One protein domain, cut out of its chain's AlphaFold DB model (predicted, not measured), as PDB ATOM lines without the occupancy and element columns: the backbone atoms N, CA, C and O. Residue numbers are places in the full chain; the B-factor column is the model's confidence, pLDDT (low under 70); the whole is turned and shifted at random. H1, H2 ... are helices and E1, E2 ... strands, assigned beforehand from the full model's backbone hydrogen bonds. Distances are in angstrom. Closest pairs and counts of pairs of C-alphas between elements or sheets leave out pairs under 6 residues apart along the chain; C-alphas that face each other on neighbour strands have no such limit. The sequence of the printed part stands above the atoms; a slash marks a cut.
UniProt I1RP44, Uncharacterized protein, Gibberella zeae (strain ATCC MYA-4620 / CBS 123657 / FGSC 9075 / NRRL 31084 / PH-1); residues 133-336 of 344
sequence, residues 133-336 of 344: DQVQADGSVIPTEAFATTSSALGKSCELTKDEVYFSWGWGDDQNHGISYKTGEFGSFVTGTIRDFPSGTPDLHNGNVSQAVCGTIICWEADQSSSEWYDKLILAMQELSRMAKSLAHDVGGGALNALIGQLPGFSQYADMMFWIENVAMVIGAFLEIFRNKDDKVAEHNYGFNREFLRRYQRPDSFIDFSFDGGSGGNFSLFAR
ATOM      1  N   ASP A 133     167.759 195.459 169.027       82.62
ATOM      2  CA  ASP A 133     166.686 194.566 169.486       82.62
ATOM      3  C   ASP A 133     165.802 194.057 168.335       82.62
ATOM      4  O   ASP A 133     165.010 193.133 168.510       82.62
ATOM      5  N   GLN A 134     165.927 194.657 167.147       84.56
ATOM      6  CA  GLN A 134     165.234 194.215 165.936       84.56
ATOM      7  C   GLN A 134     166.023 193.153 165.161       84.56
ATOM      8  O   GLN A 134     165.466 192.542 164.243       84.56
ATOM      9  N   VAL A 135     167.291 192.927 165.519       86.25
ATOM     10  CA  VAL A 135     168.111 191.867 164.936       86.25
ATOM     11  C   VAL A 135     167.716 190.533 165.566       86.25
ATOM     12  O   VAL A 135     167.698 190.385 166.788       86.25
ATOM     13  N   GLN A 136     167.345 189.574 164.725       88.06
ATOM     14  CA  GLN A 136     166.913 188.246 165.142       88.06
ATOM     15  C   GLN A 136     168.098 187.414 165.656       88.06
ATOM     16  O   GLN A 136     169.264 187.751 165.458       88.06
ATOM     17  N   ALA A 137     167.802 186.289 166.311       85.00
ATOM     18  CA  ALA A 137     168.833 185.383 166.825       85.00
ATOM     19  C   ALA A 137     169.711 184.769 165.717       85.00
ATOM     20  O   ALA A 137     170.850 184.399 165.984       85.00
ATOM     21  N   ASP A 138     169.190 184.676 164.492       85.06
ATOM     22  CA  ASP A 138     169.915 184.228 163.300       85.06
ATOM     23  C   ASP A 138     170.647 185.370 162.570       85.06
ATOM     24  O   ASP A 138     171.131 185.173 161.460       85.06
ATOM     25  N   GLY A 139     170.715 186.565 163.167       84.00
ATOM     26  CA  GLY A 139     171.393 187.729 162.598       84.00
ATOM     27  C   GLY A 139     170.594 188.503 161.551       84.00
ATOM     28  O   GLY A 139     171.048 189.565 161.115       84.00
ATOM     29  N   SER A 140     169.413 188.015 161.162       86.56
ATOM     30  CA  SER A 140     168.567 188.669 160.165       86.56
ATOM     31  C   SER A 140     167.805 189.866 160.742       86.56
ATOM     32  O   SER A 140     167.573 189.986 161.948       86.56
ATOM     33  N   VAL A 141     167.365 190.772 159.867       85.69
ATOM     34  CA  VAL A 141     166.451 191.861 160.225       85.69
ATOM     35  C   VAL A 141     165.207 191.749 159.361       85.69
ATOM     36  O   VAL A 141     165.265 191.932 158.147       85.69
ATOM     37  N   ILE A 142     164.053 191.513 159.987       84.50
ATOM     38  CA  ILE A 142     162.780 191.392 159.266       84.50
ATOM     39  C   ILE A 142     162.475 192.727 158.565       84.50
ATOM     40  O   ILE A 142     162.402 193.760 159.249       84.50
ATOM     41  N   PRO A 143     162.322 192.766 157.227       81.81
ATOM     42  CA  PRO A 143     161.977 193.986 156.511       81.81
ATOM     43  C   PRO A 143     160.535 194.403 156.812       81.81
ATOM     44  O   PRO A 143     159.633 193.573 156.894       81.81
ATOM     45  N   THR A 144     160.302 195.707 156.963       84.12
ATOM     46  CA  THR A 144     158.934 196.242 156.902       84.12
ATOM     47  C   THR A 144     158.414 196.123 155.472       84.12
ATOM     48  O   THR A 144     159.209 196.239 154.541       84.12
ATOM     49  N   GLU A 145     157.100 196.001 155.290       83.38
ATOM     50  CA  GLU A 145     156.483 195.933 153.957       83.38
ATOM     51  C   GLU A 145     156.899 197.112 153.063       83.38
ATOM     52  O   GLU A 145     157.384 196.889 151.959       83.38
ATOM     53  N   ALA A 146     156.834 198.348 153.577       81.25
ATOM     54  CA  ALA A 146     157.234 199.547 152.835       81.25
ATOM     55  C   ALA A 146     158.682 199.465 152.318       81.25
ATOM     56  O   ALA A 146     158.922 199.642 151.127       81.25
ATOM     57  N   PHE A 147     159.626 199.119 153.198       81.12
ATOM     58  CA  PHE A 147     161.028 198.905 152.828       81.12
ATOM     59  C   PHE A 147     161.181 197.804 151.770       81.12
ATOM     60  O   PHE A 147     161.792 198.040 150.737       81.12
ATOM     61  N   ALA A 148     160.579 196.627 151.973       77.56
ATOM     62  CA  ALA A 148     160.681 195.517 151.023       77.56
ATOM     63  C   ALA A 148     160.132 195.885 149.634       77.56
ATOM     64  O   ALA A 148     160.762 195.589 148.615       77.56
ATOM     65  N   THR A 149     158.979 196.558 149.586       78.31
ATOM     66  CA  THR A 149     158.354 197.006 148.338       78.31
ATOM     67  C   THR A 149     159.225 198.027 147.616       78.31
ATOM     68  O   THR A 149     159.475 197.867 146.420       78.31
ATOM     69  N   THR A 150     159.717 199.055 148.316       73.88
ATOM     70  CA  THR A 150     160.550 200.084 147.685       73.88
ATOM     71  C   THR A 150     161.905 199.516 147.271       73.88
ATOM     72  O   THR A 150     162.270 199.673 146.112       73.88
ATOM     73  N   SER A 151     162.610 198.769 148.127       72.12
ATOM     74  CA  SER A 151     163.892 198.136 147.776       72.12
ATOM     75  C   SER A 151     163.768 197.200 146.568       72.12
ATOM     76  O   SER A 151     164.606 197.245 145.672       72.12
ATOM     77  N   SER A 152     162.684 196.419 146.466       68.50
ATOM     78  CA  SER A 152     162.439 195.582 145.284       68.50
ATOM     79  C   SER A 152     162.224 196.401 144.005       68.50
ATOM     80  O   SER A 152     162.583 195.932 142.926       68.50
ATOM     81  N   ALA A 153     161.637 197.597 144.100       66.56
ATOM     82  CA  ALA A 153     161.478 198.507 142.965       66.56
ATOM     83  C   ALA A 153     162.794 199.221 142.596       66.56
ATOM     84  O   ALA A 153     163.013 199.527 141.423       66.56
ATOM     85  N   LEU A 154     163.684 199.435 143.576       65.12
ATOM     86  CA  LEU A 154     165.027 199.994 143.382       65.12
ATOM     87  C   LEU A 154     166.018 198.989 142.770       65.12
ATOM     88  O   LEU A 154     167.048 199.398 142.239       65.12
ATOM     89  N   GLY A 155     165.682 197.696 142.732       58.12
ATOM     90  CA  GLY A 155     166.261 196.732 141.797       58.12
ATOM     91  C   GLY A 155     166.708 195.403 142.395       58.12
ATOM     92  O   GLY A 155     167.311 195.359 143.458       58.12
ATOM     93  N   LYS A 156     166.484 194.336 141.623       53.62
ATOM     94  CA  LYS A 156     167.088 193.004 141.779       53.62
ATOM     95  C   LYS A 156     167.916 192.686 140.530       53.62
ATOM     96  O   LYS A 156     167.600 193.228 139.462       53.62
ATOM     97  N   SER A 157     168.948 191.850 140.648       45.56
ATOM     98  CA  SER A 157     169.427 191.103 139.480       45.56
ATOM     99  C   SER A 157     168.331 190.112 139.060       45.56
ATOM    100  O   SER A 157     167.556 189.649 139.896       45.56
ATOM    101  N   CYS A 158     168.177 189.870 137.761       43.38
ATOM    102  CA  CYS A 158     167.188 188.932 137.208       43.38
ATOM    103  C   CYS A 158     167.866 187.880 136.321       43.38
ATOM    104  O   CYS A 158     167.220 187.299 135.447       43.38
ATOM    105  N   GLU A 159     169.168 187.671 136.503       43.78
ATOM    106  CA  GLU A 159     169.924 186.742 135.673       43.78
ATOM    107  C   GLU A 159     169.788 185.302 136.183       43.78
ATOM    108  O   GLU A 159     169.407 185.042 137.326       43.78
ATOM    109  N   LEU A 160     169.959 184.352 135.267       42.41
ATOM    110  CA  LEU A 160     169.827 182.911 135.481       42.41
ATOM    111  C   LEU A 160     171.150 182.265 135.063       42.41
ATOM    112  O   LEU A 160     171.222 181.604 134.026       42.41
ATOM    113  N   THR A 161     172.204 182.475 135.839       43.19
ATOM    114  CA  THR A 161     173.525 181.887 135.580       43.19
ATOM    115  C   THR A 161     173.976 181.046 136.780       43.19
ATOM    116  O   THR A 161     173.352 181.045 137.843       43.19
ATOM    117  N   LYS A 162     174.975 180.183 136.573       50.12
ATOM    118  CA  LYS A 162     175.462 179.203 137.560       50.12
ATOM    119  C   LYS A 162     176.866 179.608 138.001       50.12
ATOM    120  O   LYS A 162     177.797 178.818 137.855       50.12
ATOM    121  N   ASP A 163     177.022 180.826 138.497       55.97
ATOM    122  CA  ASP A 163     178.344 181.443 138.465       55.97
ATOM    123  C   ASP A 163     178.963 181.636 139.853       55.97
ATOM    124  O   ASP A 163     178.322 181.519 140.904       55.97
ATOM    125  N   GLU A 164     180.286 181.787 139.837       71.88
ATOM    126  CA  GLU A 164     181.121 181.950 141.017       71.88
ATOM    127  C   GLU A 164     180.896 183.350 141.582       71.88
ATOM    128  O   GLU A 164     180.899 184.321 140.832       71.88
ATOM    129  N   VAL A 165     180.695 183.482 142.893       80.06
ATOM    130  CA  VAL A 165     180.517 184.809 143.500       80.06
ATOM    131  C   VAL A 165     181.794 185.310 144.141       80.06
ATOM    132  O   VAL A 165     182.604 184.537 144.663       80.06
ATOM    133  N   TYR A 166     181.946 186.627 144.151       82.62
ATOM    134  CA  TYR A 166     182.920 187.325 144.976       82.62
ATOM    135  C   TYR A 166     182.278 188.573 145.585       82.62
ATOM    136  O   TYR A 166     181.215 189.036 145.163       82.62
ATOM    137  N   PHE A 167     182.923 189.120 146.608       86.12
ATOM    138  CA  PHE A 167     182.457 190.316 147.294       86.12
ATOM    139  C   PHE A 167     183.484 191.430 147.160       86.12
ATOM    140  O   PHE A 167     184.697 191.195 147.165       86.12
ATOM    141  N   SER A 168     182.994 192.660 147.090       84.00
ATOM    142  CA  SER A 168     183.810 193.839 147.345       84.00
ATOM    143  C   SER A 168     183.141 194.731 148.377       84.00
ATOM    144  O   SER A 168     181.917 194.750 148.511       84.00
ATOM    145  N   TRP A 169     183.952 195.457 149.137       84.88
ATOM    146  CA  TRP A 169     183.454 196.411 150.116       84.88
ATOM    147  C   TRP A 169     184.360 197.619 150.253       84.88
ATOM    148  O   TRP A 169     185.551 197.574 149.936       84.88
ATOM    149  N   GLY A 170     183.774 198.693 150.767       81.81
ATOM    150  CA  GLY A 170     184.464 199.912 151.152       81.81
ATOM    151  C   GLY A 170     183.799 200.506 152.385       81.81
ATOM    152  O   GLY A 170     182.617 200.832 152.337       81.81
ATOM    153  N   TRP A 171     184.554 200.648 153.471       82.75
ATOM    154  CA  TRP A 171     184.091 201.188 154.751       82.75
ATOM    155  C   TRP A 171     184.961 202.360 155.192       82.75
ATOM    156  O   TRP A 171     186.155 202.401 154.888       82.75
ATOM    157  N   GLY A 172     184.365 203.305 155.912       79.25
ATOM    158  CA  GLY A 172     185.036 204.462 156.496       79.25
ATOM    159  C   GLY A 172     184.408 204.847 157.832       79.25
ATOM    160  O   GLY A 172     183.201 204.680 158.014       79.25
ATOM    161  N   ASP A 173     185.228 205.344 158.758       79.44
ATOM    162  CA  ASP A 173     184.788 205.828 160.070       79.44
ATOM    163  C   ASP A 173     185.023 207.327 160.277       79.44
ATOM    164  O   ASP A 173     185.736 208.000 159.526       79.44
ATOM    165  N   ASP A 174     184.408 207.836 161.341       73.25
ATOM    166  CA  ASP A 174     184.482 209.226 161.781       73.25
ATOM    167  C   ASP A 174     185.848 209.631 162.374       73.25
ATOM    168  O   ASP A 174     186.071 210.799 162.681       73.25
ATOM    169  N   GLN A 175     186.784 208.689 162.524       78.06
ATOM    170  CA  GLN A 175     188.157 208.928 162.985       78.06
ATOM    171  C   GLN A 175     189.173 208.859 161.840       78.06
ATOM    172  O   GLN A 175     190.379 208.769 162.077       78.06
ATOM    173  N   ASN A 176     188.696 208.965 160.597       71.44
ATOM    174  CA  ASN A 176     189.518 209.039 159.396       71.44
ATOM    175  C   ASN A 176     190.271 207.730 159.069       71.44
ATOM    176  O   ASN A 176     191.249 207.764 158.313       71.44
ATOM    177  N   HIS A 177     189.796 206.575 159.554       81.19
ATOM    178  CA  HIS A 177     190.216 205.272 159.034       81.19
ATOM    179  C   HIS A 177     189.247 204.794 157.952       81.19
ATOM    180  O   HIS A 177     188.056 205.105 157.946       81.19
ATOM    181  N   GLY A 178     189.769 204.024 157.005       79.00
ATOM    182  CA  GLY A 178     188.966 203.411 155.961       79.00
ATOM    183  C   GLY A 178     189.669 202.200 155.385       79.00
ATOM    184  O   GLY A 178     190.899 202.118 155.387       79.00
ATOM    185  N   ILE A 179     188.873 201.258 154.903       83.50
ATOM    186  CA  ILE A 179     189.353 200.041 154.266       83.50
ATOM    187  C   ILE A 179     188.469 199.715 153.073       83.50
ATOM    188  O   ILE A 179     187.261 199.941 153.080       83.50
ATOM    189  N   SER A 180     189.083 199.152 152.048       83.06
ATOM    190  CA  SER A 180     188.383 198.573 150.915       83.06
ATOM    191  C   SER A 180     189.038 197.257 150.561       83.06
ATOM    192  O   SER A 180     190.267 197.151 150.635       83.06
ATOM    193  N   TYR A 181     188.253 196.293 150.116       83.44
ATOM    194  CA  TYR A 181     188.790 195.007 149.710       83.44
ATOM    195  C   TYR A 181     187.917 194.358 148.642       83.44
ATOM    196  O   TYR A 181     186.724 194.644 148.534       83.44
ATOM    197  N   LYS A 182     188.538 193.474 147.863       84.25
ATOM    198  CA  LYS A 182     187.880 192.556 146.937       84.25
ATOM    199  C   LYS A 182     188.355 191.151 147.279       84.25
ATOM    200  O   LYS A 182     189.559 190.916 147.385       84.25
ATOM    201  N   THR A 183     187.424 190.224 147.437       86.00
ATOM    202  CA  THR A 183     187.760 188.816 147.644       86.00
ATOM    203  C   THR A 183     188.215 188.156 146.345       86.00
ATOM    204  O   THR A 183     187.950 188.641 145.246       86.00
ATOM    205  N   GLY A 184     188.856 186.995 146.473       82.50
ATOM    206  CA  GLY A 184     188.847 186.029 145.377       82.50
ATOM    207  C   GLY A 184     187.434 185.492 145.128       82.50
ATOM    208  O   GLY A 184     186.513 185.734 145.915       82.50
ATOM    209  N   GLU A 185     187.287 184.750 144.042       84.81
ATOM    210  CA  GLU A 185     186.081 183.985 143.739       84.81
ATOM    211  C   GLU A 185     185.919 182.837 144.739       84.81
ATOM    212  O   GLU A 185     186.886 182.170 145.121       84.81
ATOM    213  N   PHE A 186     184.685 182.595 145.171       80.94
ATOM    214  CA  PHE A 186     184.353 181.501 146.085       80.94
ATOM    215  C   PHE A 186     183.946 180.207 145.357       80.94
ATOM    216  O   PHE A 186     183.618 179.202 146.002       80.94
ATOM    217  N   GLY A 187     184.009 180.215 144.023       74.38
ATOM    218  CA  GLY A 187     183.601 179.109 143.166       74.38
ATOM    219  C   GLY A 187     182.082 178.957 143.069       74.38
ATOM    220  O   GLY A 187     181.320 179.769 143.588       74.38
ATOM    221  N   SER A 188     181.637 177.889 142.409       73.31
ATOM    222  CA  SER A 188     180.207 177.588 142.258       73.31
ATOM    223  C   SER A 188     179.510 177.256 143.588       73.31
ATOM    224  O   SER A 188     180.045 176.543 144.447       73.31
ATOM    225  N   PHE A 189     178.270 177.736 143.730       69.06
ATOM    226  CA  PHE A 189     177.409 177.484 144.887       69.06
ATOM    227  C   PHE A 189     176.205 176.609 144.531       69.06
ATOM    228  O   PHE A 189     175.691 176.613 143.415       69.06
ATOM    229  N   VAL A 190     175.727 175.867 145.531       73.19
ATOM    230  CA  VAL A 190     174.389 175.270 145.557       73.19
ATOM    231  C   VAL A 190     173.695 175.736 146.832       73.19
ATOM    232  O   VAL A 190     174.358 176.112 147.801       73.19
ATOM    233  N   THR A 191     172.364 175.738 146.841       76.62
ATOM    234  CA  THR A 191     171.582 176.180 148.002       76.62
ATOM    235  C   THR A 191     172.018 175.451 149.277       76.62
ATOM    236  O   THR A 191     172.066 174.222 149.309       76.62
ATOM    237  N   GLY A 192     172.313 176.219 150.330       78.19
ATOM    238  CA  GLY A 192     172.765 175.707 151.628       78.19
ATOM    239  C   GLY A 192     174.284 175.561 151.780       78.19
ATOM    240  O   GLY A 192     174.742 175.191 152.859       78.19
ATOM    241  N   THR A 193     175.079 175.858 150.746       82.25
ATOM    242  CA  THR A 193     176.544 175.875 150.855       82.25
ATOM    243  C   THR A 193     177.020 177.045 151.712       82.25
ATOM    244  O   THR A 193     176.682 178.195 151.445       82.25
ATOM    245  N   ILE A 194     177.873 176.749 152.695       84.44
ATOM    246  CA  ILE A 194     178.589 177.739 153.506       84.44
ATOM    247  C   ILE A 194     180.071 177.693 153.123       84.44
ATOM    248  O   ILE A 194     180.649 176.612 152.973       84.44
ATOM    249  N   ARG A 195     180.681 178.866 152.945       85.81
ATOM    250  CA  ARG A 195     182.114 179.037 152.689       85.81
ATOM    251  C   ARG A 195     182.688 180.016 153.700       85.81
ATOM    252  O   ARG A 195     182.071 181.039 153.979       85.81
ATOM    253  N   ASP A 196     183.883 179.712 154.187       87.31
ATOM    254  CA  ASP A 196     184.652 180.638 155.008       87.31
ATOM    255  C   ASP A 196     185.488 181.564 154.120       87.31
ATOM    256  O   ASP A 196     185.957 181.173 153.045       87.31
ATOM    257  N   PHE A 197     185.713 182.789 154.591       86.44
ATOM    258  CA  PHE A 197     186.667 183.694 153.960       86.44
ATOM    259  C   PHE A 197     188.096 183.135 154.083       86.44
ATOM    260  O   PHE A 197     188.459 182.616 155.143       86.44
ATOM    261  N   PRO A 198     188.938 183.250 153.036       85.44
ATOM    262  CA  PRO A 198     190.323 182.797 153.100       85.44
ATOM    263  C   PRO A 198     191.090 183.427 154.267       85.44
ATOM    264  O   PRO A 198     190.902 184.609 154.578       85.44
ATOM    265  N   SER A 199     192.007 182.667 154.871       78.50
ATOM    266  CA  SER A 199     192.882 183.160 155.940       78.50
ATOM    267  C   SER A 199     193.731 184.332 155.431       78.50
ATOM    268  O   SER A 199     194.575 184.139 154.556       78.50
ATOM    269  N   GLY A 200     193.511 185.531 155.969       81.25
ATOM    270  CA  GLY A 200     194.160 186.772 155.520       81.25
ATOM    271  C   GLY A 200     193.232 187.750 154.798       81.25
ATOM    272  O   GLY A 200     193.659 188.861 154.493       81.25
ATOM    273  N   THR A 201     191.968 187.382 154.576       87.69
ATOM    274  CA  THR A 201     190.929 188.363 154.242       87.69
ATOM    275  C   THR A 201     190.854 189.387 155.380       87.69
ATOM    276  O   THR A 201     190.737 188.972 156.536       87.69
ATOM    277  N   PRO A 202     190.950 190.697 155.095       88.25
ATOM    278  CA  PRO A 202     190.811 191.709 156.128       88.25
ATOM    279  C   PRO A 202     189.377 191.759 156.657       88.25
ATOM    280  O   PRO A 202     188.429 191.383 155.964       88.25
ATOM    281  N   ASP A 203     189.218 192.289 157.867       89.06
ATOM    282  CA  ASP A 203     187.902 192.619 158.408       89.06
ATOM    283  C   ASP A 203     187.174 193.627 157.498       89.06
ATOM    284  O   ASP A 203     187.801 194.413 156.780       89.06
ATOM    285  N   LEU A 204     185.836 193.645 157.556       86.56
ATOM    286  CA  LEU A 204     185.033 194.649 156.839       86.56
ATOM    287  C   LEU A 204     185.463 196.077 157.200       86.56
ATOM    288  O   LEU A 204     185.493 196.950 156.339       86.56
ATOM    289  N   HIS A 205     185.827 196.288 158.465       87.56
ATOM    290  CA  HIS A 205     186.419 197.512 158.985       87.56
ATOM    291  C   HIS A 205     187.348 197.184 160.157       87.56
ATOM    292  O   HIS A 205     187.069 196.279 160.941       87.56
ATOM    293  N   ASN A 206     188.450 197.925 160.264       86.75
ATOM    294  CA  ASN A 206     189.356 197.875 161.404       86.75
ATOM    295  C   ASN A 206     189.835 199.301 161.707       86.75
ATOM    296  O   ASN A 206     190.599 199.887 160.937       86.75
ATOM    297  N   GLY A 207     189.333 199.875 162.798       82.31
ATOM    298  CA  GLY A 207     189.609 201.251 163.191       82.31
ATOM    299  C   GLY A 207     188.859 201.648 164.460       82.31
ATOM    300  O   GLY A 207     187.981 200.928 164.941       82.31
ATOM    301  N   ASN A 208     189.214 202.809 165.006       82.06
ATOM    302  CA  ASN A 208     188.505 203.380 166.147       82.06
ATOM    303  C   ASN A 208     187.262 204.124 165.659       82.06
ATOM    304  O   ASN A 208     187.376 205.054 164.873       82.06
ATOM    305  N   VAL A 209     186.093 203.760 166.181       78.69
ATOM    306  CA  VAL A 209     184.824 204.436 165.880       78.69
ATOM    307  C   VAL A 209     184.419 205.269 167.091       78.69
ATOM    308  O   VAL A 209     184.126 204.713 168.155       78.69
ATOM    309  N   SER A 210     184.403 206.598 166.957       76.06
ATOM    310  CA  SER A 210     183.946 207.468 168.050       76.06
ATOM    311  C   SER A 210     182.436 207.668 167.976       76.06
ATOM    312  O   SER A 210     181.756 207.546 169.002       76.06
ATOM    313  N   GLN A 211     181.909 207.864 166.765       71.25
ATOM    314  CA  GLN A 211     180.490 208.087 166.507       71.25
ATOM    315  C   GLN A 211     179.892 207.043 165.563       71.25
ATOM    316  O   GLN A 211     178.919 206.378 165.938       71.25
ATOM    317  N   ALA A 212     180.462 206.886 164.366       76.31
ATOM    318  CA  ALA A 212     179.844 206.124 163.289       76.31
ATOM    319  C   ALA A 212     180.862 205.530 162.309       76.31
ATOM    320  O   ALA A 212     181.912 206.104 162.028       76.31
ATOM    321  N   VAL A 213     180.493 204.383 161.748       79.88
ATOM    322  CA  VAL A 213     181.168 203.743 160.619       79.88
ATOM    323  C   VAL A 213     180.129 203.433 159.550       79.88
ATOM    324  O   VAL A 213     179.036 202.954 159.856       79.88
ATOM    325  N   CYS A 214     180.446 203.713 158.295       78.75
ATOM    326  CA  CYS A 214     179.554 203.466 157.169       78.75
ATOM    327  C   CYS A 214     180.303 202.837 156.005       78.75
ATOM    328  O   CYS A 214     181.513 203.019 155.857       78.75
ATOM    329  N   GLY A 215     179.584 202.106 155.166       77.56
ATOM    330  CA  GLY A 215     180.193 201.466 154.020       77.56
ATOM    331  C   GLY A 215     179.206 200.799 153.093       77.56
ATOM    332  O   GLY A 215     178.010 200.696 153.364       77.56
ATOM    333  N   THR A 216     179.757 200.346 151.981       79.44
ATOM    334  CA  THR A 216     179.064 199.598 150.944       79.44
ATOM    335  C   THR A 216     179.633 198.185 150.885       79.44
ATOM    336  O   THR A 216     180.843 197.983 151.048       79.44
ATOM    337  N   ILE A 217     178.765 197.204 150.665       85.19
ATOM    338  CA  ILE A 217     179.142 195.843 150.294       85.19
ATOM    339  C   ILE A 217     178.389 195.509 149.014       85.19
ATOM    340  O   ILE A 217     177.177 195.718 148.917       85.19
ATOM    341  N   ILE A 218     179.105 194.957 148.043       81.69
ATOM    342  CA  ILE A 218     178.543 194.535 146.769       81.69
ATOM    343  C   ILE A 218     178.862 193.057 146.568       81.69
ATOM    344  O   ILE A 218     180.005 192.624 146.734       81.69
ATOM    345  N   CYS A 219     177.824 192.301 146.220       82.75
ATOM    346  CA  CYS A 219     177.927 190.923 145.771       82.75
ATOM    347  C   CYS A 219     177.924 190.898 144.241       82.75
ATOM    348  O   CYS A 219     177.091 191.551 143.598       82.75
ATOM    349  N   TRP A 220     178.863 190.148 143.681       79.06
ATOM    350  CA  TRP A 220     179.117 190.079 142.252       79.06
ATOM    351  C   TRP A 220     179.090 188.638 141.770       79.06
ATOM    352  O   TRP A 220     179.539 187.740 142.483       79.06
ATOM    353  N   GLU A 221     178.626 188.460 140.542       76.06
ATOM    354  CA  GLU A 221     178.866 187.274 139.732       76.06
ATOM    355  C   GLU A 221     180.205 187.454 139.004       76.06
ATOM    356  O   GLU A 221     180.564 188.549 138.568       76.06
ATOM    357  N   ALA A 222     181.002 186.392 138.963       67.56
ATOM    358  CA  ALA A 222     182.253 186.356 138.229       67.56
ATOM    359  C   ALA A 222     181.986 185.887 136.798       67.56
ATOM    360  O   ALA A 222     182.024 184.693 136.502       67.56
ATOM    361  N   ASP A 223     181.734 186.834 135.903       63.41
ATOM    362  CA  ASP A 223     181.714 186.602 134.463       63.41
ATOM    363  C   ASP A 223     182.459 187.728 133.700       63.41
ATOM    364  O   ASP A 223     183.313 188.402 134.280       63.41
ATOM    365  N   GLN A 224     182.294 187.808 132.368       52.94
ATOM    366  CA  GLN A 224     183.302 188.162 131.334       52.94
ATOM    367  C   GLN A 224     183.984 189.562 131.359       52.94
ATOM    368  O   GLN A 224     184.481 190.026 130.325       52.94
ATOM    369  N   SER A 225     184.073 190.256 132.488       61.09
ATOM    370  CA  SER A 225     184.839 191.502 132.609       61.09
ATOM    371  C   SER A 225     186.363 191.261 132.635       61.09
ATOM    372  O   SER A 225     186.864 190.257 133.141       61.09
ATOM    373  N   SER A 226     187.147 192.183 132.061       63.44
ATOM    374  CA  SER A 226     188.616 192.079 132.037       63.44
ATOM    375  C   SER A 226     189.243 192.458 133.385       63.44
ATOM    376  O   SER A 226     188.695 193.264 134.136       63.44
ATOM    377  N   SER A 227     190.438 191.937 133.684       65.25
ATOM    378  CA  SER A 227     191.178 192.260 134.918       65.25
ATOM    379  C   SER A 227     191.413 193.764 135.107       65.25
ATOM    380  O   SER A 227     191.295 194.276 136.213       65.25
ATOM    381  N   GLU A 228     191.670 194.491 134.019       67.88
ATOM    382  CA  GLU A 228     191.879 195.942 134.037       67.88
ATOM    383  C   GLU A 228     190.619 196.719 134.458       67.88
ATOM    384  O   GLU A 228     190.703 197.718 135.173       67.88
ATOM    385  N   TRP A 229     189.433 196.250 134.055       68.19
ATOM    386  CA  TRP A 229     188.172 196.833 134.508       68.19
ATOM    387  C   TRP A 229     187.984 196.629 136.014       68.19
ATOM    388  O   TRP A 229     187.627 197.569 136.729       68.19
ATOM    389  N   TYR A 230     188.286 195.423 136.500       66.25
ATOM    390  CA  TYR A 230     188.196 195.092 137.918       66.25
ATOM    391  C   TYR A 230     189.140 195.939 138.780       66.25
ATOM    392  O   TYR A 230     188.725 196.411 139.837       66.25
ATOM    393  N   ASP A 231     190.373 196.189 138.333       70.44
ATOM    394  CA  ASP A 231     191.325 197.027 139.075       70.44
ATOM    395  C   ASP A 231     190.819 198.469 139.218       70.44
ATOM    396  O   ASP A 231     190.865 199.055 140.303       70.44
ATOM    397  N   LYS A 232     190.247 199.031 138.149       71.06
ATOM    398  CA  LYS A 232     189.664 200.379 138.170       71.06
ATOM    399  C   LYS A 232     188.401 200.450 139.031       71.06
ATOM    400  O   LYS A 232     188.230 201.406 139.785       71.06
ATOM    401  N   LEU A 233     187.553 199.419 139.001       69.69
ATOM    402  CA  LEU A 233     186.420 199.301 139.921       69.69
ATOM    403  C   LEU A 233     186.891 199.329 141.383       69.69
ATOM    404  O   LEU A 233     186.304 200.038 142.196       69.69
ATOM    405  N   ILE A 234     187.965 198.611 141.726       68.88
ATOM    406  CA  ILE A 234     188.533 198.630 143.084       68.88
ATOM    407  C   ILE A 234     189.032 200.032 143.452       68.88
ATOM    408  O   ILE A 234     188.786 200.486 144.569       68.88
ATOM    409  N   LEU A 235     189.693 200.740 142.532       73.31
ATOM    410  CA  LEU A 235     190.119 202.127 142.756       73.31
ATOM    411  C   LEU A 235     188.927 203.060 142.998       73.31
ATOM    412  O   LEU A 235     188.960 203.879 143.914       73.31
ATOM    413  N   ALA A 236     187.840 202.903 142.247       70.62
ATOM    414  CA  ALA A 236     186.625 203.664 142.496       70.62
ATOM    415  C   ALA A 236     185.996 203.318 143.853       70.62
ATOM    416  O   ALA A 236     185.619 204.222 144.594       70.62
ATOM    417  N   MET A 237     185.952 202.038 144.238       69.56
ATOM    418  CA  MET A 237     185.484 201.607 145.564       69.56
ATOM    419  C   MET A 237     186.359 202.165 146.697       69.56
ATOM    420  O   MET A 237     185.845 202.521 147.758       69.56
ATOM    421  N   GLN A 238     187.670 202.308 146.474       72.50
ATOM    422  CA  GLN A 238     188.571 203.009 147.393       72.50
ATOM    423  C   GLN A 238     188.212 204.489 147.520       72.50
ATOM    424  O   GLN A 238     188.149 205.006 148.634       72.50
ATOM    425  N   GLU A 239     187.959 205.179 146.407       78.50
ATOM    426  CA  GLU A 239     187.524 206.579 146.434       78.50
ATOM    427  C   GLU A 239     186.160 206.746 147.111       78.50
ATOM    428  O   GLU A 239     185.964 207.691 147.871       78.50
ATOM    429  N   LEU A 240     185.247 205.794 146.925       68.75
ATOM    430  CA  LEU A 240     183.953 205.754 147.606       68.75
ATOM    431  C   LEU A 240     184.105 205.522 149.115       68.75
ATOM    432  O   LEU A 240     183.468 206.213 149.903       68.75
ATOM    433  N   SER A 241     185.006 204.631 149.541       65.69
ATOM    434  CA  SER A 241     185.372 204.470 150.958       65.69
ATOM    435  C   SER A 241     185.979 205.760 151.528       65.69
ATOM    436  O   SER A 241     185.599 206.199 152.614       65.69
ATOM    437  N   ARG A 242     186.866 206.437 150.782       71.75
ATOM    438  CA  ARG A 242     187.433 207.742 151.176       71.75
ATOM    439  C   ARG A 242     186.367 208.835 151.254       71.75
ATOM    440  O   ARG A 242     186.464 209.705 152.121       71.75
ATOM    441  N   MET A 243     185.373 208.799 150.373       72.75
ATOM    442  CA  MET A 243     184.225 209.699 150.379       72.75
ATOM    443  C   MET A 243     183.352 209.451 151.608       72.75
ATOM    444  O   MET A 243     183.157 210.374 152.389       72.75
ATOM    445  N   ALA A 244     182.932 208.205 151.840       65.81
ATOM    446  CA  ALA A 244     182.179 207.798 153.025       65.81
ATOM    447  C   ALA A 244     182.895 208.215 154.320       65.81
ATOM    448  O   ALA A 244     182.292 208.830 155.190       65.81
ATOM    449  N   LYS A 245     184.212 207.995 154.394       67.12
ATOM    450  CA  LYS A 245     185.081 208.458 155.485       67.12
ATOM    451  C   LYS A 245     185.049 209.978 155.677       67.12
ATOM    452  O   LYS A 245     184.878 210.456 156.792       67.12
ATOM    453  N   SER A 246     185.233 210.747 154.602       66.19
ATOM    454  CA  SER A 246     185.262 212.218 154.678       66.19
ATOM    455  C   SER A 246     183.914 212.779 155.138       66.19
ATOM    456  O   SER A 246     183.866 213.738 155.896       66.19
ATOM    457  N   LEU A 247     182.821 212.137 154.723       64.81
ATOM    458  CA  LEU A 247     181.465 212.517 155.106       64.81
ATOM    459  C   LEU A 247     181.120 212.092 156.538       64.81
ATOM    460  O   LEU A 247     180.479 212.857 157.247       64.81
ATOM    461  N   ALA A 248     181.589 210.921 156.986       59.69
ATOM    462  CA  ALA A 248     181.445 210.454 158.366       59.69
ATOM    463  C   ALA A 248     182.203 211.342 159.365       59.69
ATOM    464  O   ALA A 248     181.699 211.605 160.451       59.69
ATOM    465  N   HIS A 249     183.384 211.842 158.989       58.81
ATOM    466  CA  HIS A 249     184.141 212.816 159.781       58.81
ATOM    467  C   HIS A 249     183.398 214.156 159.941       58.81
ATOM    468  O   HIS A 249     183.479 214.793 160.989       58.81
ATOM    469  N   ASP A 250     182.657 214.576 158.913       54.25
ATOM    470  CA  ASP A 250     181.916 215.841 158.899       54.25
ATOM    471  C   ASP A 250     180.502 215.738 159.519       54.25
ATOM    472  O   ASP A 250     179.771 216.736 159.572       54.25
ATOM    473  N   VAL A 251     180.108 214.558 160.024       50.53
ATOM    474  CA  VAL A 251     178.886 214.365 160.828       50.53
ATOM    475  C   VAL A 251     178.950 215.262 162.070       50.53
ATOM    476  O   VAL A 251     179.932 215.256 162.811       50.53
ATOM    477  N   GLY A 252     177.904 216.066 162.294       44.34
ATOM    478  CA  GLY A 252     177.910 217.121 163.315       44.34
ATOM    479  C   GLY A 252     178.362 218.505 162.821       44.34
ATOM    480  O   GLY A 252     178.626 219.399 163.632       44.34
ATOM    481  N   GLY A 253     178.443 218.730 161.506       49.78
ATOM    482  CA  GLY A 253     178.582 220.063 160.914       49.78
ATOM    483  C   GLY A 253     177.344 220.955 161.130       49.78
ATOM    484  O   GLY A 253     176.207 220.492 161.191       49.78
ATOM    485  N   GLY A 254     177.541 222.278 161.209       49.47
ATOM    486  CA  GLY A 254     176.493 223.244 161.589       49.47
ATOM    487  C   GLY A 254     175.219 223.259 160.723       49.47
ATOM    488  O   GLY A 254     174.160 223.634 161.220       49.47
ATOM    489  N   ALA A 255     175.295 222.843 159.455       50.44
ATOM    490  CA  ALA A 255     174.147 222.834 158.546       50.44
ATOM    491  C   ALA A 255     173.167 221.687 158.826       50.44
ATOM    492  O   ALA A 255     171.961 221.930 158.863       50.44
ATOM    493  N   LEU A 256     173.673 220.475 159.082       51.78
ATOM    494  CA  LEU A 256     172.829 219.372 159.529       51.78
ATOM    495  C   LEU A 256     172.455 219.513 161.004       51.78
ATOM    496  O   LEU A 256     171.317 219.226 161.333       51.78
ATOM    497  N   ASN A 257     173.311 220.068 161.874       51.03
ATOM    498  CA  ASN A 257     172.945 220.327 163.279       51.03
ATOM    499  C   ASN A 257     171.676 221.190 163.433       51.03
ATOM    500  O   ASN A 257     170.896 221.002 164.369       51.03
ATOM    501  N   ALA A 258     171.451 222.135 162.513       50.34
ATOM    502  CA  ALA A 258     170.233 222.944 162.479       50.34
ATOM    503  C   ALA A 258     168.985 222.125 162.087       50.34
ATOM    504  O   ALA A 258     167.917 222.347 162.652       50.34
ATOM    505  N   LEU A 259     169.133 221.161 161.170       43.31
ATOM    506  CA  LEU A 259     168.091 220.209 160.762       43.31
ATOM    507  C   LEU A 259     167.821 219.164 161.867       43.31
ATOM    508  O   LEU A 259     166.679 218.900 162.231       43.31
ATOM    509  N   ILE A 260     168.887 218.644 162.477       46.03
ATOM    510  CA  ILE A 260     168.919 217.748 163.641       46.03
ATOM    511  C   ILE A 260     168.087 218.298 164.806       46.03
ATOM    512  O   ILE A 260     167.331 217.554 165.430       46.03
ATOM    513  N   GLY A 261     168.206 219.598 165.099       48.47
ATOM    514  CA  GLY A 261     167.448 220.254 166.166       48.47
ATOM    515  C   GLY A 261     165.937 220.328 165.912       48.47
ATOM    516  O   GLY A 261     165.184 220.614 166.842       48.47
ATOM    517  N   GLN A 262     165.491 220.071 164.679       43.03
ATOM    518  CA  GLN A 262     164.091 220.158 164.261       43.03
ATOM    519  C   GLN A 262     163.407 218.790 164.116       43.03
ATOM    520  O   GLN A 262     162.178 218.741 164.135       43.03
ATOM    521  N   LEU A 263     164.160 217.683 164.036       41.28
ATOM    522  CA  LEU A 263     163.604 216.339 163.830       41.28
ATOM    523  C   LEU A 263     163.488 215.547 165.152       41.28
ATOM    524  O   LEU A 263     164.492 215.033 165.662       41.28
ATOM    525  N   PRO A 264     162.280 215.395 165.734       38.97
ATOM    526  CA  PRO A 264     162.102 214.688 167.001       38.97
ATOM    527  C   PRO A 264     162.429 213.191 166.870       38.97
ATOM    528  O   PRO A 264     161.820 212.481 166.077       38.97
ATOM    529  N   GLY A 265     163.383 212.697 167.670       43.53
ATOM    530  CA  GLY A 265     163.771 211.276 167.730       43.53
ATOM    531  C   GLY A 265     164.776 210.809 166.664       43.53
ATOM    532  O   GLY A 265     165.315 209.714 166.791       43.53
ATOM    533  N   PHE A 266     165.076 211.646 165.664       49.75
ATOM    534  CA  PHE A 266     166.006 211.362 164.554       49.75
ATOM    535  C   PHE A 266     167.348 212.104 164.664       49.75
ATOM    536  O   PHE A 266     168.276 211.852 163.894       49.75
ATOM    537  N   SER A 267     167.460 212.997 165.646       51.38
ATOM    538  CA  SER A 267     168.522 213.992 165.811       51.38
ATOM    539  C   SER A 267     169.956 213.428 165.896       51.38
ATOM    540  O   SER A 267     170.908 214.170 165.712       51.38
ATOM    541  N   GLN A 268     170.152 212.137 166.180       51.75
ATOM    542  CA  GLN A 268     171.493 211.527 166.267       51.75
ATOM    543  C   GLN A 268     171.873 210.670 165.047       51.75
ATOM    544  O   GLN A 268     173.009 210.215 164.957       51.75
ATOM    545  N   TYR A 269     170.938 210.427 164.120       59.69
ATOM    546  CA  TYR A 269     171.108 209.442 163.039       59.69
ATOM    547  C   TYR A 269     170.838 210.003 161.641       59.69
ATOM    548  O   TYR A 269     171.274 209.401 160.660       59.69
ATOM    549  N   ALA A 270     170.147 211.146 161.548       62.31
ATOM    550  CA  ALA A 270     169.780 211.772 160.282       62.31
ATOM    551  C   ALA A 270     171.004 212.056 159.394       62.31
ATOM    552  O   ALA A 270     170.959 211.762 158.203       62.31
ATOM    553  N   ASP A 271     172.112 212.525 159.973       64.25
ATOM    554  CA  ASP A 271     173.343 212.833 159.236       64.25
ATOM    555  C   ASP A 271     173.946 211.599 158.579       64.25
ATOM    556  O   ASP A 271     174.225 211.589 157.381       64.25
ATOM    557  N   MET A 272     174.094 210.529 159.358       67.62
ATOM    558  CA  MET A 272     174.618 209.261 158.870       67.62
ATOM    559  C   MET A 272     173.717 208.695 157.763       67.62
ATOM    560  O   MET A 272     174.215 208.282 156.721       67.62
ATOM    561  N   MET A 273     172.393 208.721 157.952       70.69
ATOM    562  CA  MET A 273     171.428 208.231 156.959       70.69
ATOM    563  C   MET A 273     171.460 209.052 155.665       70.69
ATOM    564  O   MET A 273     171.477 208.479 154.577       70.69
ATOM    565  N   PHE A 274     171.502 210.382 155.776       73.50
ATOM    566  CA  PHE A 274     171.570 211.288 154.633       73.50
ATOM    567  C   PHE A 274     172.826 211.043 153.791       73.50
ATOM    568  O   PHE A 274     172.755 210.984 152.560       73.50
ATOM    569  N   TRP A 275     173.974 210.875 154.449       71.88
ATOM    570  CA  TRP A 275     175.236 210.638 153.761       71.88
ATOM    571  C   TRP A 275     175.336 209.244 153.155       71.88
ATOM    572  O   TRP A 275     175.805 209.125 152.026       71.88
ATOM    573  N   ILE A 276     174.845 208.212 153.843       73.06
ATOM    574  CA  ILE A 276     174.775 206.852 153.293       73.06
ATOM    575  C   ILE A 276     173.949 206.835 152.013       73.06
ATOM    576  O   ILE A 276     174.401 206.282 151.016       73.06
ATOM    577  N   GLU A 277     172.783 207.478 152.020       75.88
ATOM    578  CA  GLU A 277     171.930 207.578 150.836       75.88
ATOM    579  C   GLU A 277     172.644 208.298 149.686       75.88
ATOM    580  O   GLU A 277     172.679 207.806 148.561       75.88
ATOM    581  N   ASN A 278     173.273 209.442 149.957       76.12
ATOM    582  CA  ASN A 278     173.966 210.208 148.920       76.12
ATOM    583  C   ASN A 278     175.180 209.468 148.339       76.12
ATOM    584  O   ASN A 278     175.419 209.533 147.132       76.12
ATOM    585  N   VAL A 279     175.932 208.745 149.173       72.94
ATOM    586  CA  VAL A 279     177.029 207.882 148.716       72.94
ATOM    587  C   VAL A 279     176.474 206.716 147.901       72.94
ATOM    588  O   VAL A 279     176.966 206.480 146.801       72.94
ATOM    589  N   ALA A 280     175.412 206.052 148.366       73.50
ATOM    590  CA  ALA A 280     174.740 204.976 147.636       73.50
ATOM    591  C   ALA A 280     174.290 205.427 146.240       73.50
ATOM    592  O   ALA A 280     174.452 204.693 145.268       73.50
ATOM    593  N   MET A 281     173.793 206.660 146.103       76.94
ATOM    594  CA  MET A 281     173.406 207.207 144.802       76.94
ATOM    595  C   MET A 281     174.593 207.470 143.879       76.94
ATOM    596  O   MET A 281     174.503 207.194 142.679       76.94
ATOM    597  N   VAL A 282     175.718 207.949 144.414       73.81
ATOM    598  CA  VAL A 282     176.959 208.078 143.638       73.81
ATOM    599  C   VAL A 282     177.457 206.705 143.188       73.81
ATOM    600  O   VAL A 282     177.799 206.557 142.017       73.81
ATOM    601  N   ILE A 283     177.433 205.694 144.066       69.56
ATOM    602  CA  ILE A 283     177.808 204.313 143.730       69.56
ATOM    603  C   ILE A 283     176.878 203.758 142.651       69.56
ATOM    604  O   ILE A 283     177.345 203.247 141.638       69.56
ATOM    605  N   GLY A 284     175.564 203.896 142.823       70.31
ATOM    606  CA  GLY A 284     174.573 203.421 141.865       70.31
ATOM    607  C   GLY A 284     174.784 204.021 140.475       70.31
ATOM    608  O   GLY A 284     174.849 203.281 139.496       70.31
ATOM    609  N   ALA A 285     174.960 205.341 140.380       70.88
ATOM    610  CA  ALA A 285     175.239 206.001 139.106       70.88
ATOM    611  C   ALA A 285     176.592 205.587 138.520       70.88
ATOM    612  O   ALA A 285     176.677 205.287 137.332       70.88
ATOM    613  N   PHE A 286     177.627 205.506 139.355       68.88
ATOM    614  CA  PHE A 286     178.942 205.015 138.963       68.88
ATOM    615  C   PHE A 286     178.857 203.613 138.334       68.88
ATOM    616  O   PHE A 286     179.386 203.379 137.247       68.88
ATOM    617  N   LEU A 287     178.148 202.686 138.985       66.88
ATOM    618  CA  LEU A 287     177.956 201.327 138.490       66.88
ATOM    619  C   LEU A 287     177.130 201.310 137.202       66.88
ATOM    620  O   LEU A 287     177.433 200.551 136.294       66.88
ATOM    621  N   GLU A 288     176.108 202.140 137.066       67.62
ATOM    622  CA  GLU A 288     175.313 202.180 135.832       67.62
ATOM    623  C   GLU A 288     176.101 202.728 134.633       67.62
ATOM    624  O   GLU A 288     175.926 202.248 133.514       67.62
ATOM    625  N   ILE A 289     176.999 203.690 134.866       62.91
ATOM    626  CA  ILE A 289     177.815 204.318 133.816       62.91
ATOM    627  C   ILE A 289     178.978 203.409 133.401       62.91
ATOM    628  O   ILE A 289     179.271 203.266 132.211       62.91
ATOM    629  N   PHE A 290     179.659 202.784 134.366       61.16
ATOM    630  CA  PHE A 290     180.937 202.123 134.108       61.16
ATOM    631  C   PHE A 290     180.906 200.591 134.120       61.16
ATOM    632  O   PHE A 290     181.919 199.987 133.756       61.16
ATOM    633  N   ARG A 291     179.801 199.939 134.509       63.28
ATOM    634  CA  ARG A 291     179.734 198.470 134.636       63.28
ATOM    635  C   ARG A 291     179.403 197.757 133.324       63.28
ATOM    636  O   ARG A 291     178.779 198.309 132.413       63.28
ATOM    637  N   ASN A 292     179.811 196.492 133.240       59.12
ATOM    638  CA  ASN A 292     179.136 195.510 132.401       59.12
ATOM    639  C   ASN A 292     177.812 195.109 133.077       59.12
ATOM    640  O   ASN A 292     177.759 194.959 134.294       59.12
ATOM    641  N   LYS A 293     176.690 195.062 132.356       57.16
ATOM    642  CA  LYS A 293     175.377 194.987 133.027       57.16
ATOM    643  C   LYS A 293     175.127 193.652 133.738       57.16
ATOM    644  O   LYS A 293     174.298 193.662 134.649       57.16
ATOM    645  N   ASP A 294     175.913 192.631 133.436       51.78
ATOM    646  CA  ASP A 294     175.587 191.239 133.730       51.78
ATOM    647  C   ASP A 294     176.157 190.779 135.102       51.78
ATOM    648  O   ASP A 294     175.570 189.951 135.780       51.78
ATOM    649  N   ASP A 295     177.182 191.454 135.640       64.06
ATOM    650  CA  ASP A 295     177.989 190.916 136.753       64.06
ATOM    651  C   ASP A 295     177.501 191.282 138.189       64.06
ATOM    652  O   ASP A 295     178.104 190.880 139.186       64.06
ATOM    653  N   LYS A 296     176.470 192.130 138.373       70.19
ATOM    654  CA  LYS A 296     176.059 192.613 139.723       70.19
ATOM    655  C   LYS A 296     174.838 191.868 140.252       70.19
ATOM    656  O   LYS A 296     173.734 192.085 139.757       70.19
ATOM    657  N   VAL A 297     175.009 191.172 141.376       72.00
ATOM    658  CA  VAL A 297     173.917 190.519 142.116       72.00
ATOM    659  C   VAL A 297     173.098 191.554 142.887       72.00
ATOM    660  O   VAL A 297     171.929 191.803 142.586       72.00
ATOM    661  N   ALA A 298     173.723 192.190 143.879       75.75
ATOM    662  CA  ALA A 298     173.091 193.174 144.749       75.75
ATOM    663  C   ALA A 298     174.142 194.057 145.435       75.75
ATOM    664  O   ALA A 298     175.296 193.675 145.616       75.75
ATOM    665  N   GLU A 299     173.723 195.255 145.827       76.88
ATOM    666  CA  GLU A 299     174.525 196.207 146.596       76.88
ATOM    667  C   GLU A 299     173.742 196.621 147.825       76.88
ATOM    668  O   GLU A 299     172.547 196.903 147.739       76.88
ATOM    669  N   HIS A 300     174.441 196.693 148.948       79.69
ATOM    670  CA  HIS A 300     173.887 197.167 150.196       79.69
ATOM    671  C   HIS A 300     174.791 198.243 150.790       79.69
ATOM    672  O   HIS A 300     176.014 198.105 150.817       79.69
ATOM    673  N   ASN A 301     174.167 199.297 151.305       78.69
ATOM    674  CA  ASN A 301     174.835 200.404 151.971       78.69
ATOM    675  C   ASN A 301     174.391 200.437 153.436       78.69
ATOM    676  O   ASN A 301     173.199 200.344 153.732       78.69
ATOM    677  N   TYR A 302     175.351 200.540 154.351       82.94
ATOM    678  CA  TYR A 302     175.139 200.361 155.784       82.94
ATOM    679  C   TYR A 302     175.823 201.454 156.601       82.94
ATOM    680  O   TYR A 302     176.858 201.998 156.216       82.94
ATOM    681  N   GLY A 303     175.256 201.719 157.776       81.56
ATOM    682  CA  GLY A 303     175.812 202.603 158.791       81.56
ATOM    683  C   GLY A 303     175.586 202.036 160.175       81.56
ATOM    684  O   GLY A 303     174.471 201.628 160.504       81.56
ATOM    685  N   PHE A 304     176.628 202.046 160.994       82.12
ATOM    686  CA  PHE A 304     176.567 201.618 162.378       82.12
ATOM    687  C   PHE A 304     177.087 202.722 163.280       82.12
ATOM    688  O   PHE A 304     178.201 203.217 163.108       82.12
ATOM    689  N   ASN A 305     176.292 203.074 164.283       78.75
ATOM    690  CA  ASN A 305     176.759 203.931 165.360       78.75
ATOM    691  C   ASN A 305     177.502 203.101 166.427       78.75
ATOM    692  O   ASN A 305     177.350 201.876 166.526       78.75
ATOM    693  N   ARG A 306     178.278 203.780 167.274       78.94
ATOM    694  CA  ARG A 306     179.040 203.137 168.357       78.94
ATOM    695  C   ARG A 306     178.165 202.344 169.334       78.94
ATOM    696  O   ARG A 306     178.589 201.304 169.839       78.94
ATOM    697  N   GLU A 307     176.960 202.821 169.634       78.81
ATOM    698  CA  GLU A 307     176.062 202.187 170.604       78.81
ATOM    699  C   GLU A 307     175.544 200.829 170.107       78.81
ATOM    700  O   GLU A 307     175.555 199.845 170.851       78.81
ATOM    701  N   PHE A 308     175.150 200.760 168.836       82.62
ATOM    702  CA  PHE A 308     174.743 199.544 168.147       82.62
ATOM    703  C   PHE A 308     175.885 198.531 168.153       82.62
ATOM    704  O   PHE A 308     175.696 197.415 168.630       82.62
ATOM    705  N   LEU A 309     177.087 198.939 167.723       83.38
ATOM    706  CA  LEU A 309     178.255 198.056 167.694       83.38
ATOM    707  C   LEU A 309     178.569 197.489 169.089       83.38
ATOM    708  O   LEU A 309     178.829 196.294 169.222       83.38
ATOM    709  N   ARG A 310     178.476 198.314 170.144       80.62
ATOM    710  CA  ARG A 310     178.679 197.882 171.540       80.62
ATOM    711  C   ARG A 310     177.652 196.856 171.997       80.62
ATOM    712  O   ARG A 310     178.017 195.865 172.624       80.62
ATOM    713  N   ARG A 311     176.368 197.067 171.695       78.56
ATOM    714  CA  ARG A 311     175.313 196.098 172.043       78.56
ATOM    715  C   ARG A 311     175.452 194.789 171.272       78.56
ATOM    716  O   ARG A 311     175.078 193.740 171.796       78.56
ATOM    717  N   TYR A 312     175.996 194.860 170.062       77.94
ATOM    718  CA  TYR A 312     176.144 193.724 169.162       77.94
ATOM    719  C   TYR A 312     177.392 192.864 169.421       77.94
ATOM    720  O   TYR A 312     177.563 191.810 168.809       77.94
ATOM    721  N   GLN A 313     178.250 193.263 170.362       76.56
ATOM    722  CA  GLN A 313     179.453 192.530 170.748       76.56
ATOM    723  C   GLN A 313     179.122 191.327 171.653       76.56
ATOM    724  O   GLN A 313     179.395 191.328 172.855       76.56
ATOM    725  N   ARG A 314     178.522 190.275 171.090       71.69
ATOM    726  CA  ARG A 314     178.343 188.985 171.781       71.69
ATOM    727  C   ARG A 314     179.055 187.868 171.016       71.69
ATOM    728  O   ARG A 314     179.062 187.907 169.786       71.69
ATOM    729  N   PRO A 315     179.619 186.855 171.705       68.38
ATOM    730  CA  PRO A 315     180.361 185.766 171.064       68.38
ATOM    731  C   PRO A 315     179.581 184.993 169.999       68.38
ATOM    732  O   PRO A 315     180.206 184.419 169.118       68.38
ATOM    733  N   ASP A 316     178.250 185.006 170.060       75.19
ATOM    734  CA  ASP A 316     177.375 184.277 169.134       75.19
ATOM    735  C   ASP A 316     176.530 185.211 168.251       75.19
ATOM    736  O   ASP A 316     175.678 184.746 167.502       75.19
ATOM    737  N   SER A 317     176.755 186.529 168.314       80.50
ATOM    738  CA  SER A 317     176.032 187.498 167.484       80.50
ATOM    739  C   SER A 317     176.785 187.785 166.188       80.50
ATOM    740  O   SER A 317     177.997 188.010 166.179       80.50
ATOM    741  N   PHE A 318     176.052 187.782 165.079       85.50
ATOM    742  CA  PHE A 318     176.532 188.131 163.744       85.50
ATOM    743  C   PHE A 318     175.389 188.778 162.963       85.50
ATOM    744  O   PHE A 318     174.237 188.453 163.207       85.50
ATOM    745  N   ILE A 319     175.673 189.736 162.091       86.31
ATOM    746  CA  ILE A 319     174.689 190.349 161.199       86.31
ATOM    747  C   ILE A 319     174.688 189.534 159.914       86.31
ATOM    748  O   ILE A 319     175.764 189.262 159.380       86.31
ATOM    749  N   ASP A 320     173.505 189.155 159.440       88.62
ATOM    750  CA  ASP A 320     173.326 188.583 158.108       88.62
ATOM    751  C   ASP A 320     173.038 189.701 157.101       88.62
ATOM    752  O   ASP A 320     171.983 190.343 157.122       88.62
ATOM    753  N   PHE A 321     173.996 189.935 156.209       87.25
ATOM    754  CA  PHE A 321     173.783 190.737 155.018       87.25
ATOM    755  C   PHE A 321     173.290 189.821 153.892       87.25
ATOM    756  O   PHE A 321     174.090 189.163 153.227       87.25
ATOM    757  N   SER A 322     171.973 189.795 153.681       85.69
ATOM    758  CA  SER A 322     171.333 189.008 152.618       85.69
ATOM    759  C   SER A 322     171.287 189.785 151.302       85.69
ATOM    760  O   SER A 322     170.737 190.882 151.247       85.69
ATOM    761  N   PHE A 323     171.830 189.182 150.248       81.75
ATOM    762  CA  PHE A 323     171.911 189.682 148.881       81.75
ATOM    763  C   PHE A 323     170.986 188.844 147.988       81.75
ATOM    764  O   PHE A 323     171.347 187.752 147.546       81.75
ATOM    765  N   ASP A 324     169.780 189.356 147.731       76.69
ATOM    766  CA  ASP A 324     168.784 188.719 146.858       76.69
ATOM    767  C   ASP A 324     169.020 189.101 145.388       76.69
ATOM    768  O   ASP A 324     168.592 190.160 144.920       76.69
ATOM    769  N   GLY A 325     169.689 188.210 144.654       67.38
ATOM    770  CA  GLY A 325     169.902 188.293 143.209       67.38
ATOM    771  C   GLY A 325     168.700 187.850 142.374       67.38
ATOM    772  O   GLY A 325     168.859 187.551 141.193       67.38
ATOM    773  N   GLY A 326     167.510 187.722 142.973       72.06
ATOM    774  CA  GLY A 326     166.310 187.258 142.294       72.06
ATOM    775  C   GLY A 326     166.452 185.810 141.832       72.06
ATOM    776  O   GLY A 326     166.525 184.882 142.637       72.06
ATOM    777  N   SER A 327     166.455 185.600 140.517       65.31
ATOM    778  CA  SER A 327     166.614 184.268 139.925       65.31
ATOM    779  C   SER A 327     168.037 183.708 140.014       65.31
ATOM    780  O   SER A 327     168.185 182.492 139.894       65.31
ATOM    781  N   GLY A 328     169.046 184.556 140.260       63.41
ATOM    782  CA  GLY A 328     170.459 184.167 140.395       63.41
ATOM    783  C   GLY A 328     170.808 183.557 141.758       63.41
ATOM    784  O   GLY A 328     171.876 182.980 141.938       63.41
ATOM    785  N   GLY A 329     169.881 183.617 142.721       71.44
ATOM    786  CA  GLY A 329     170.044 183.072 144.068       71.44
ATOM    787  C   GLY A 329     170.053 184.142 145.159       71.44
ATOM    788  O   GLY A 329     170.021 185.341 144.893       71.44
ATOM    789  N   ASN A 330     170.063 183.685 146.412       80.12
ATOM    790  CA  ASN A 330     170.188 184.535 147.594       80.12
ATOM    791  C   ASN A 330     171.469 184.144 148.337       80.12
ATOM    792  O   ASN A 330     171.641 182.974 148.694       80.12
ATOM    793  N   PHE A 331     172.349 185.119 148.543       83.25
ATOM    794  CA  PHE A 331     173.638 184.943 149.198       83.25
ATOM    795  C   PHE A 331     173.649 185.692 150.528       83.25
ATOM    796  O   PHE A 331     173.214 186.836 150.595       83.25
ATOM    797  N   SER A 332     174.193 185.078 151.575       86.81
ATOM    798  CA  SER A 332     174.333 185.699 152.898       86.81
ATOM    799  C   SER A 332     175.803 185.928 153.227       86.81
ATOM    800  O   SER A 332     176.617 185.010 153.101       86.81
ATOM    801  N   LEU A 333     176.142 187.137 153.680       86.94
ATOM    802  CA  LEU A 333     177.439 187.453 154.281       86.94
ATOM    803  C   LEU A 333     177.243 187.684 155.777       86.94
ATOM    804  O   LEU A 333     176.579 188.635 156.184       86.94
ATOM    805  N   PHE A 334     177.868 186.839 156.595       87.50
ATOM    806  CA  PHE A 334     177.792 186.936 158.051       87.50
ATOM    807  C   PHE A 334     178.963 187.748 158.608       87.50
ATOM    808  O   PHE A 334     180.123 187.394 158.403       87.50
ATOM    809  N   ALA A 335     178.668 188.817 159.346       86.81
ATOM    810  CA  ALA A 335     179.680 189.688 159.940       86.81
ATOM    811  C   ALA A 335     179.513 189.811 161.455       86.81
ATOM    812  O   ALA A 335     178.403 189.930 161.963       86.81
ATOM    813  N   ARG A 336     180.620 189.843 162.197       85.12
ATOM    814  CA  ARG A 336     180.617 190.027 163.654       85.12
ATOM    815  C   ARG A 336     181.323 191.323 164.032       85.12
ATOM    816  O   ARG A 336     182.374 191.633 163.486       85.12
TER     817      ARG A 336
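AT A GLANCE: This is residues 133 to 336 of the 344 residues of an uncharacterized protein of Gibberella zeae (strain ATCC MYA-4620 / CBS 123657 / FGSC 9075 / NRRL 31084 / PH-1) (UniProt I1RP44). Picture a twisted sheet of four strands, E2, E1, E3 and E4, with two long helices, H2 and H4, side by side over one face and a small hairpin of strands, E5 and E6, partly face to face with the other. Short H3 sits at one end of the helix layer, part of H1 stands off to one side of the body, and residues 261 to 266 stick out as a loop. The printed part has 204 residues with five named helices and six named strands, in the order H1 E1 E2 E3 H2 H3 H4 E4 H5 E5 E6, and its class is mixed, helices and strands. Both sheets, E2 - E1 - E3 - E4 and E5 - E6, are antiparallel. The whole is compact, with a radius of gyration of the C-alphas of 17.3 A and spans of 50 by 38 by 37 A.

HOW THE PARTS SIT: Begin at residue 133; the first named helix you meet is H1, residues 145 to 154, which is not on the four-stranded sheet, and residues 144 to 150, of which 145 to 150 belong to H1, stand free. Next come E1, residues 165 to 173, and E2, residues 178 to 182, a hairpin with N 171 and O 179 at 2.8 A, within hydrogen-bond range. E3, residues 212 to 221, is antiparallel to E1, with N 172 and O 214 at 2.9 A. E4, residues 296 to 305, is antiparallel to E3, with N 302 and O 215 at 2.8 A; E2 and E4 are the edge strands of this twisted sheet. H2, residues 227 to 249, and H4, residues 270 to 290, are on the same face of it: two layers, helices on one face of a sheet. H2 lies over E2 and E1 at a height over the sheet of 7.6 A, and its closest C-alphas to E1 are those of Lys 245 and Gly 172, 4.1 A apart. H4 lies over E3 and E4 at a height of 9.0 A. With its residues 240 to 248 alone H2 touches H4, at a shallow tilt of 17 degrees, opposite ways; their closest C-alphas, of Leu 247 and Trp 275, are 6.6 A apart. H3, residues 254 to 260, only just touches H4, with 3 pairs of C-alphas within 8 A, the closest those of Leu 256 and Asp 271 at 6.6 A. H5, residues 306 to 311, only grazes the sheet with its residues 306 to 309. E5, residues 319 to 324, and E6, residues 330 to 335, form a hairpin with N 321 and O 333 at 2.9 A. The two sheets form a sandwich, two sheets face to face, 9.5 A centre to centre where they face each other. In H1, H2, H4 and H5 every O i to N i+4 pair is within hydrogen-bond range; in H3 2 of 3 are.

IN THESE COORDINATES: Find C-alpha 145 at (156.483, 195.933, 153.957), where H1 begins. E1 covers 27.1 A, E3 30.2 A and E4 28.0 A from first to last C-alpha. Look for C-alpha 227 at (191.178, 192.260, 134.918); from there H2 runs 33.0 A to C-alpha 249, and H4 runs 30.0 A. E6 ends at C-alpha 335, at (179.680, 189.688, 159.940).

THE WHOLE: The two C-alphas farthest apart, those of Val 190 and Ala 258, are 50.8 A apart. The printed part has no cut, and its one long link is E2 to E3, 29 residues. The mean pLDDT of the printed part is 72.3; 71 residues are under 70, among them residues 152 to 163, 244 to 272 and 286 to 295, and H3 has a mean of 49.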